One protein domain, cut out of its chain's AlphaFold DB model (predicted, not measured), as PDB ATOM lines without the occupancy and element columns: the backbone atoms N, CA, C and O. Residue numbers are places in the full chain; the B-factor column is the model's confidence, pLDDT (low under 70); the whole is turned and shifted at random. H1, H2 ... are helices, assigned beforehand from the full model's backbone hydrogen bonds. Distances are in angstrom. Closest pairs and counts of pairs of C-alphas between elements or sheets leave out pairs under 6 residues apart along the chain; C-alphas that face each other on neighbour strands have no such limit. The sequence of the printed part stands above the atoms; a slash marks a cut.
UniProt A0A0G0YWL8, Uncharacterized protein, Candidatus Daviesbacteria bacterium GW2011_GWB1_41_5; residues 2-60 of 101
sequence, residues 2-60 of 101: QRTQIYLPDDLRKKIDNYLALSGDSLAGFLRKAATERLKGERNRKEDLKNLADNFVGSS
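This is residues 2 to 60 of the 101 residues of an uncharacterized protein of Candidatus Daviesbacteria bacterium GW2011_GWB1_41_5 (UniProt A0A0G0YWL8). Picture a long helix, H2, with the shorter H1 set at about a right angle near its first residue, so that the two make an L. Most of H2 sticks out free, as do residues 2 to 7 before H1. The printed part has 59 residues, with two named helices, H1 then H2, and no named strand; the class is all helix. The whole is extended, with a radius of gyration of the C-alphas of 17.8 A and spans of 54 by 27 by 19 A.

Find C-alpha 27 at (-12.451, -54.883, 2.901); from there H2, residues 27 to 58, runs 45.4 A to C-alpha 58 at (11.579, -23.523, -19.468). Go back to C-alpha 10 at (-9.693, -65.331, -6.008), where H1, residues 10 to 23, begins its 19.9 A.

H2 only just touches H1, with 3 pairs of C-alphas within 8 A, through residue 27 alone and residues 16 to 20 of H1 alone. The closest C-alphas, of Leu 20 and Leu 27, are 7.1 A apart. Their lines are about perpendicular, at 81 degrees. Every O i to N i+4 pair is within hydrogen-bond range in H2, and 9 of 10 in H1.

Look from Ala 21 to Ser 60 for the C-alphas farthest apart, 54.8 A. The link from H1 to H2 is tight, and the printed part has no cut. Residues 32 to 60 stand free; pLDDT is under 70 at residues 56 to 60.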
ATOM      1  N   GLN A   2     -23.283 -44.007  -3.972       79.88
ATOM      2  CA  GLN A   2     -23.329 -45.014  -5.040       79.88
ATOM      3  C   GLN A   2     -22.643 -46.298  -4.555       79.88
ATOM      4  O   GLN A   2     -21.577 -46.246  -3.942       79.88
ATOM      5  N   ARG A   3     -23.286 -47.445  -4.787       78.06
ATOM      6  CA  ARG A   3     -22.692 -48.766  -4.564       78.06
ATOM      7  C   ARG A   3     -22.020 -49.205  -5.860       78.06
ATOM      8  O   ARG A   3     -22.670 -49.221  -6.899       78.06
ATOM      9  N   THR A   4     -20.751 -49.580  -5.774       83.62
ATOM     10  CA  THR A   4     -19.986 -50.099  -6.910       83.62
ATOM     11  C   THR A   4     -19.703 -51.572  -6.673       83.62
ATOM     12  O   THR A   4     -19.168 -51.936  -5.624       83.62
ATOM     13  N   GLN A   5     -20.066 -52.412  -7.637       85.75
ATOM     14  CA  GLN A   5     -19.701 -53.822  -7.642       85.75
ATOM     15  C   GLN A   5     -18.412 -53.994  -8.442       85.75
ATOM     16  O   GLN A   5     -18.280 -53.470  -9.545       85.75
ATOM     17  N   ILE A   6     -17.458 -54.714  -7.866       83.31
ATOM     18  CA  ILE A   6     -16.151 -54.980  -8.461       83.31
ATOM     19  C   ILE A   6     -15.836 -56.455  -8.293       83.31
ATOM     20  O   ILE A   6     -16.041 -57.028  -7.223       83.31
ATOM     21  N   TYR A   7     -15.347 -57.057  -9.369       90.25
ATOM     22  CA  TYR A   7     -14.844 -58.417  -9.344       90.25
ATOM     23  C   TYR A   7     -13.374 -58.411  -8.916       90.25
ATOM     24  O   TYR A   7     -12.578 -57.611  -9.411       90.25
ATOM     25  N   LEU A   8     -13.026 -59.301  -7.989       88.00
ATOM     26  CA  LEU A   8     -11.654 -59.549  -7.563       88.00
ATOM     27  C   LEU A   8     -11.321 -61.005  -7.891       88.00
ATOM     28  O   LEU A   8     -12.072 -61.878  -7.463       88.00
ATOM     29  N   PRO A   9     -10.207 -61.277  -8.591       94.25
ATOM     30  CA  PRO A   9      -9.708 -62.637  -8.743       94.25
ATOM     31  C   PRO A   9      -9.470 -63.292  -7.379       94.25
ATOM     32  O   PRO A   9      -9.000 -62.628  -6.449       94.25
ATOM     33  N   ASP A  10      -9.736 -64.592  -7.278       92.75
ATOM     34  CA  ASP A  10      -9.693 -65.331  -6.008       92.75
ATOM     35  C   ASP A  10      -8.344 -65.210  -5.289       92.75
ATOM     36  O   ASP A  10      -8.293 -65.007  -4.074       92.75
ATOM     37  N   ASP A  11      -7.237 -65.252  -6.032       94.00
ATOM     38  CA  ASP A  11      -5.891 -65.109  -5.468       94.00
ATOM     39  C   ASP A  11      -5.656 -63.727  -4.858       94.00
ATOM     40  O   ASP A  11      -5.028 -63.592  -3.803       94.00
ATOM     41  N   LEU A  12      -6.170 -62.683  -5.511       90.31
ATOM     42  CA  LEU A  12      -6.074 -61.318  -5.010       90.31
ATOM     43  C   LEU A  12      -6.956 -61.150  -3.772       90.31
ATOM     44  O   LEU A  12      -6.523 -60.545  -2.790       90.31
ATOM     45  N   ARG A  13      -8.159 -61.732  -3.789       91.44
ATOM     46  CA  ARG A  13      -9.074 -61.702  -2.650       91.44
ATOM     47  C   ARG A  13      -8.462 -62.369  -1.419       91.44
ATOM     48  O   ARG A  13      -8.434 -61.746  -0.363       91.44
ATOM     49  N   LYS A  14      -7.883 -63.565  -1.570       93.12
ATOM     50  CA  LYS A  14      -7.201 -64.288  -0.481       93.12
ATOM     51  C   LYS A  14      -6.063 -63.477   0.135       93.12
ATOM     52  O   LYS A  14      -5.937 -63.410   1.354       93.12
ATOM     53  N   LYS A  15      -5.239 -62.832  -0.695       91.81
ATOM     54  CA  LYS A  15      -4.137 -61.986  -0.209       91.81
ATOM     55  C   LYS A  15      -4.643 -60.795   0.600       91.81
ATOM     56  O   LYS A  15      -4.065 -60.483   1.638       91.81
ATOM     57  N   ILE A  16      -5.712 -60.147   0.134       91.12
ATOM     58  CA  ILE A  16      -6.321 -59.020   0.845       91.12
ATOM     59  C   ILE A  16      -6.921 -59.498   2.169       91.12
ATOM     60  O   ILE A  16      -6.636 -58.901   3.198       91.12
ATOM     61  N   ASP A  17      -7.680 -60.593   2.172       90.44
ATOM     62  CA  ASP A  17      -8.307 -61.113   3.390       90.44
ATOM     63  C   ASP A  17      -7.257 -61.504   4.453       90.44
ATOM     64  O   ASP A  17      -7.422 -61.164   5.624       90.44
ATOM     65  N   ASN A  18      -6.124 -62.099   4.055       91.94
ATOM     66  CA  ASN A  18      -5.005 -62.384   4.965       91.94
ATOM     67  C   ASN A  18      -4.408 -61.111   5.587       91.94
ATOM     68  O   ASN A  18      -4.078 -61.085   6.771       91.94
ATOM     69  N   TYR A  19      -4.271 -60.042   4.801       89.38
ATOM     70  CA  TYR A  19      -3.794 -58.749   5.295       89.38
ATOM     71  C   TYR A  19      -4.813 -58.081   6.236       89.38
ATOM     72  O   TYR A  19      -4.448 -57.477   7.250       89.38
ATOM     73  N   LEU A  20      -6.104 -58.200   5.927       90.31
ATOM     74  CA  LEU A  20      -7.182 -57.653   6.750       90.31
ATOM     75  C   LEU A  20      -7.308 -58.386   8.086       90.31
ATOM     76  O   LEU A  20      -7.534 -57.739   9.105       90.31
ATOM     77  N   ALA A  21      -7.075 -59.700   8.106       87.31
ATOM     78  CA  ALA A  21      -7.042 -60.486   9.336       87.31
ATOM     79  C   ALA A  21      -5.974 -59.989  10.329       87.31
ATOM     80  O   ALA A  21      -6.171 -60.080  11.537       87.31
ATOM     81  N   LEU A  22      -4.866 -59.429   9.829       86.25
ATOM     82  CA  LEU A  22      -3.787 -58.874  10.652       86.25
ATOM     83  C   LEU A  22      -4.017 -57.409  11.044       86.25
ATOM     84  O   LEU A  22      -3.592 -56.985  12.114       86.25
ATOM     85  N   SER A  23      -4.657 -56.625  10.175       84.62
ATOM     86  CA  SER A  23      -4.837 -55.179  10.373       84.62
ATOM     87  C   SER A  23      -6.160 -54.793  11.042       84.62
ATOM     88  O   SER A  23      -6.282 -53.671  11.524       84.62
ATOM     89  N   GLY A  24      -7.154 -55.689  11.068       85.50
ATOM     90  CA  GLY A  24      -8.492 -55.418  11.607       85.50
ATOM     91  C   GLY A  24      -9.352 -54.487  10.738       85.50
ATOM     92  O   GLY A  24     -10.462 -54.129  11.130       85.50
ATOM     93  N   ASP A  25      -8.865 -54.090   9.559       85.31
ATOM     94  CA  ASP A  25      -9.592 -53.232   8.625       85.31
ATOM     95  C   ASP A  25     -10.699 -54.010   7.883       85.31
ATOM     96  O   ASP A  25     -10.590 -55.199   7.583       85.31
ATOM     97  N   SER A  26     -11.775 -53.313   7.504       89.50
ATOM     98  CA  SER A  26     -12.793 -53.881   6.606       89.50
ATOM     99  C   SER A  26     -12.336 -53.844   5.144       89.50
ATOM    100  O   SER A  26     -11.692 -52.888   4.710       89.50
ATOM    101  N   LEU A  27     -12.762 -54.825   4.337       88.12
ATOM    102  CA  LEU A  27     -12.451 -54.883   2.901       88.12
ATOM    103  C   LEU A  27     -12.856 -53.606   2.155       88.12
ATOM    104  O   LEU A  27     -12.092 -53.078   1.351       88.12
ATOM    105  N   ALA A  28     -14.040 -53.068   2.450       86.88
ATOM    106  CA  ALA A  28     -14.500 -51.824   1.842       86.88
ATOM    107  C   ALA A  28     -13.622 -50.624   2.243       86.88
ATOM    108  O   ALA A  28     -13.332 -49.769   1.405       86.88
ATOM    109  N   GLY A  29     -13.183 -50.560   3.505       86.50
ATOM    110  CA  GLY A  29     -12.258 -49.532   3.983       86.50
ATOM    111  C   GLY A  29     -10.895 -49.628   3.300       86.50
ATOM    112  O   GLY A  29     -10.390 -48.626   2.795       86.50
ATOM    113  N   PHE A  30     -10.353 -50.841   3.201       89.69
ATOM    114  CA  PHE A  30      -9.103 -51.124   2.504       89.69
ATOM    115  C   PHE A  30      -9.160 -50.701   1.032       89.69
ATOM    116  O   PHE A  30      -8.301 -49.953   0.571       89.69
ATOM    117  N   LEU A  31     -10.209 -51.094   0.305       89.62
ATOM    118  CA  LEU A  31     -10.368 -50.753  -1.111       89.62
ATOM    119  C   LEU A  31     -10.522 -49.243  -1.334       89.62
ATOM    120  O   LEU A  31      -9.961 -48.706  -2.288       89.62
ATOM    121  N   ARG A  32     -11.218 -48.528  -0.437       88.25
ATOM    122  CA  ARG A  32     -11.307 -47.057  -0.493       88.25
ATOM    123  C   ARG A  32      -9.954 -46.389  -0.262       88.25
ATOM    124  O   ARG A  32      -9.612 -45.464  -1.002       88.25
ATOM    125  N   LYS A  33      -9.181 -46.850   0.730       88.44
ATOM    126  CA  LYS A  33      -7.820 -46.351   0.990       88.44
ATOM    127  C   LYS A  33      -6.930 -46.596  -0.230       88.44
ATOM    128  O   LYS A  33      -6.339 -45.654  -0.739       88.44
ATOM    129  N   ALA A  34      -6.927 -47.818  -0.761       87.88
ATOM    130  CA  ALA A  34      -6.141 -48.189  -1.934       87.88
ATOM    131  C   ALA A  34      -6.502 -47.358  -3.179       87.88
ATOM    132  O   ALA A  34      -5.612 -46.872  -3.876       87.88
ATOM    133  N   ALA A  35      -7.794 -47.137  -3.441       87.31
ATOM    134  CA  ALA A  35      -8.241 -46.281  -4.540       87.31
ATOM    135  C   ALA A  35      -7.794 -44.821  -4.352       87.31
ATOM    136  O   ALA A  35      -7.334 -44.185  -5.296       87.31
ATOM    137  N   THR A  36      -7.882 -44.304  -3.125       88.44
ATOM    138  CA  THR A  36      -7.448 -42.939  -2.794       88.44
ATOM    139  C   THR A  36      -5.940 -42.776  -2.973       88.44
ATOM    140  O   THR A  36      -5.502 -41.814  -3.598       88.44
ATOM    141  N   GLU A  37      -5.149 -43.724  -2.473       90.25
ATOM    142  CA  GLU A  37      -3.690 -43.739  -2.634       90.25
ATOM    143  C   GLU A  37      -3.291 -43.832  -4.108       90.25
ATOM    144  O   GLU A  37      -2.413 -43.098  -4.558       90.25
ATOM    145  N   ARG A  38      -3.993 -44.651  -4.901       86.88
ATOM    146  CA  ARG A  38      -3.777 -44.712  -6.348       86.88
ATOM    147  C   ARG A  38      -4.033 -43.362  -7.019       86.88
ATOM    148  O   ARG A  38      -3.187 -42.906  -7.781       86.88
ATOM    149  N   LEU A  39      -5.166 -42.721  -6.732       87.19
ATOM    150  CA  LEU A  39      -5.516 -41.421  -7.315       87.19
ATOM    151  C   LEU A  39      -4.525 -40.326  -6.909       87.19
ATOM    152  O   LEU A  39      -4.130 -39.515  -7.745       87.19
ATOM    153  N   LYS A  40      -4.085 -40.319  -5.645       87.00
ATOM    154  CA  LYS A  40      -3.015 -39.428  -5.181       87.00
ATOM    155  C   LYS A  40      -1.711 -39.698  -5.923       87.00
ATOM    156  O   LYS A  40      -1.097 -38.760  -6.411       87.00
ATOM    157  N   GLY A  41      -1.317 -40.962  -6.061       86.56
ATOM    158  CA  GLY A  41      -0.112 -41.351  -6.789       86.56
ATOM    159  C   GLY A  41      -0.154 -40.943  -8.263       86.56
ATOM    160  O   GLY A  41       0.830 -40.424  -8.780       86.56
ATOM    161  N   GLU A  42      -1.288 -41.123  -8.939       84.88
ATOM    162  CA  GLU A  42      -1.478 -40.683 -10.328       84.88
ATOM    163  C   GLU A  42      -1.435 -39.153 -10.453       84.88
ATOM    164  O   GLU A  42      -0.788 -38.633 -11.365       84.88
ATOM    165  N   ARG A  43      -2.059 -38.424  -9.519       83.56
ATOM    166  CA  ARG A  43      -2.009 -36.957  -9.479       83.56
ATOM    167  C   ARG A  43      -0.587 -36.447  -9.255       83.56
ATOM    168  O   ARG A  43      -0.137 -35.615 -10.036       83.56
ATOM    169  N   ASN A  44       0.115 -36.984  -8.260       83.44
ATOM    170  CA  ASN A  44       1.488 -36.602  -7.943       83.44
ATOM    171  C   ASN A  44       2.414 -36.899  -9.122       83.44
ATOM    172  O   ASN A  44       3.141 -36.019  -9.548       83.44
ATOM    173  N   ARG A  45       2.312 -38.080  -9.747       79.06
ATOM    174  CA  ARG A  45       3.098 -38.396 -10.954       79.06
ATOM    175  C   ARG A  45       2.836 -37.420 -12.092       79.06
ATOM    176  O   ARG A  45       3.765 -37.037 -12.790       79.06
ATOM    177  N   LYS A  46       1.577 -37.040 -12.314       83.44
ATOM    178  CA  LYS A  46       1.226 -36.077 -13.363       83.44
ATOM    179  C   LYS A  46       1.798 -34.692 -13.062       83.44
ATOM    180  O   LYS A  46       2.261 -34.021 -13.978       83.44
ATOM    181  N   GLU A  47       1.755 -34.275 -11.804       84.75
ATOM    182  CA  GLU A  47       2.324 -33.013 -11.335       84.75
ATOM    183  C   GLU A  47       3.853 -33.017 -11.420       84.75
ATOM    184  O   GLU A  47       4.424 -32.093 -11.984       84.75
ATOM    185  N   ASP A  48       4.507 -34.098 -10.999       80.75
ATOM    186  CA  ASP A  48       5.952 -34.292 -11.118       80.75
ATOM    187  C   ASP A  48       6.400 -34.262 -12.579       80.75
ATOM    188  O   ASP A  48       7.359 -33.577 -12.918       80.75
ATOM    189  N   LEU A  49       5.684 -34.955 -13.471       81.12
ATOM    190  CA  LEU A  49       5.967 -34.928 -14.907       81.12
ATOM    191  C   LEU A  49       5.759 -33.538 -15.504       81.12
ATOM    192  O   LEU A  49       6.532 -33.136 -16.369       81.12
ATOM    193  N   LYS A  50       4.744 -32.801 -15.045       79.88
ATOM    194  CA  LYS A  50       4.519 -31.418 -15.470       79.88
ATOM    195  C   LYS A  50       5.652 -30.512 -14.993       79.88
ATOM    196  O   LYS A  50       6.213 -29.796 -15.806       79.88
ATOM    197  N   ASN A  51       6.043 -30.602 -13.724       81.75
ATOM    198  CA  ASN A  51       7.158 -29.841 -13.167       81.75
ATOM    199  C   ASN A  51       8.475 -30.183 -13.873       81.75
ATOM    200  O   ASN A  51       9.288 -29.304 -14.131       81.75
ATOM    201  N   LEU A  52       8.688 -31.455 -14.214       79.50
ATOM    202  CA  LEU A  52       9.851 -31.888 -14.978       79.50
ATOM    203  C   LEU A  52       9.811 -31.304 -16.394       79.50
ATOM    204  O   LEU A  52      10.794 -30.722 -16.833       79.50
ATOM    205  N   ALA A  53       8.674 -31.374 -17.083       75.75
ATOM    206  CA  ALA A  53       8.513 -30.747 -18.390       75.75
ATOM    207  C   ALA A  53       8.737 -29.227 -18.327       75.75
ATOM    208  O   ALA A  53       9.508 -28.710 -19.125       75.75
ATOM    209  N   ASP A  54       8.158 -28.525 -17.354       74.88
ATOM    210  CA  ASP A  54       8.319 -27.078 -17.181       74.88
ATOM    211  C   ASP A  54       9.781 -26.710 -16.861       74.88
ATOM    212  O   ASP A  54      10.318 -25.757 -17.423       74.88
ATOM    213  N   ASN A  55      10.474 -27.512 -16.046       71.31
ATOM    214  CA  ASN A  55      11.897 -27.324 -15.760       71.31
ATOM    215  C   ASN A  55      12.785 -27.566 -16.987       71.31
ATOM    216  O   ASN A  55      13.774 -26.865 -17.160       71.31
ATOM    217  N   PHE A  56      12.463 -28.544 -17.836       65.25
ATOM    218  CA  PHE A  56      13.281 -28.885 -19.006       65.25
ATOM    219  C   PHE A  56      12.952 -28.048 -20.249       65.25
ATOM    220  O   PHE A  56      13.844 -27.789 -21.050       65.25
ATOM    221  N   VAL A  57      11.699 -27.621 -20.415       60.47
ATOM    222  CA  VAL A  57      11.246 -26.776 -21.533       60.47
ATOM    223  C   VAL A  57      11.447 -25.290 -21.211       60.47
ATOM    224  O   VAL A  57      11.746 -24.511 -22.112       60.47
ATOM    225  N   GLY A  58      11.330 -24.890 -19.938       56.03
ATOM    226  CA  GLY A  58      11.579 -23.523 -19.468       56.03
ATOM    227  C   GLY A  58      13.047 -23.216 -19.148       56.03
ATOM    228  O   GLY A  58      13.453 -22.057 -19.199       56.03
ATOM    229  N   SER A  59      13.871 -24.232 -18.866       56.84
ATOM    230  CA  SER A  59      15.329 -24.087 -18.870       56.84
ATOM    231  C   SER A  59      15.770 -23.868 -20.309       56.84
ATOM    232  O   SER A  59      15.617 -24.768 -21.131       56.84
ATOM    233  N   SER A  60      16.354 -22.705 -20.605       59.91
ATOM    234  CA  SER A  60      17.068 -22.442 -21.859       59.91
ATOM    235  C   SER A  60      17.803 -23.701 -22.319       59.91
ATOM    236  O   SER A  60      18.624 -24.235 -21.563       59.91
TER     237      SER A  60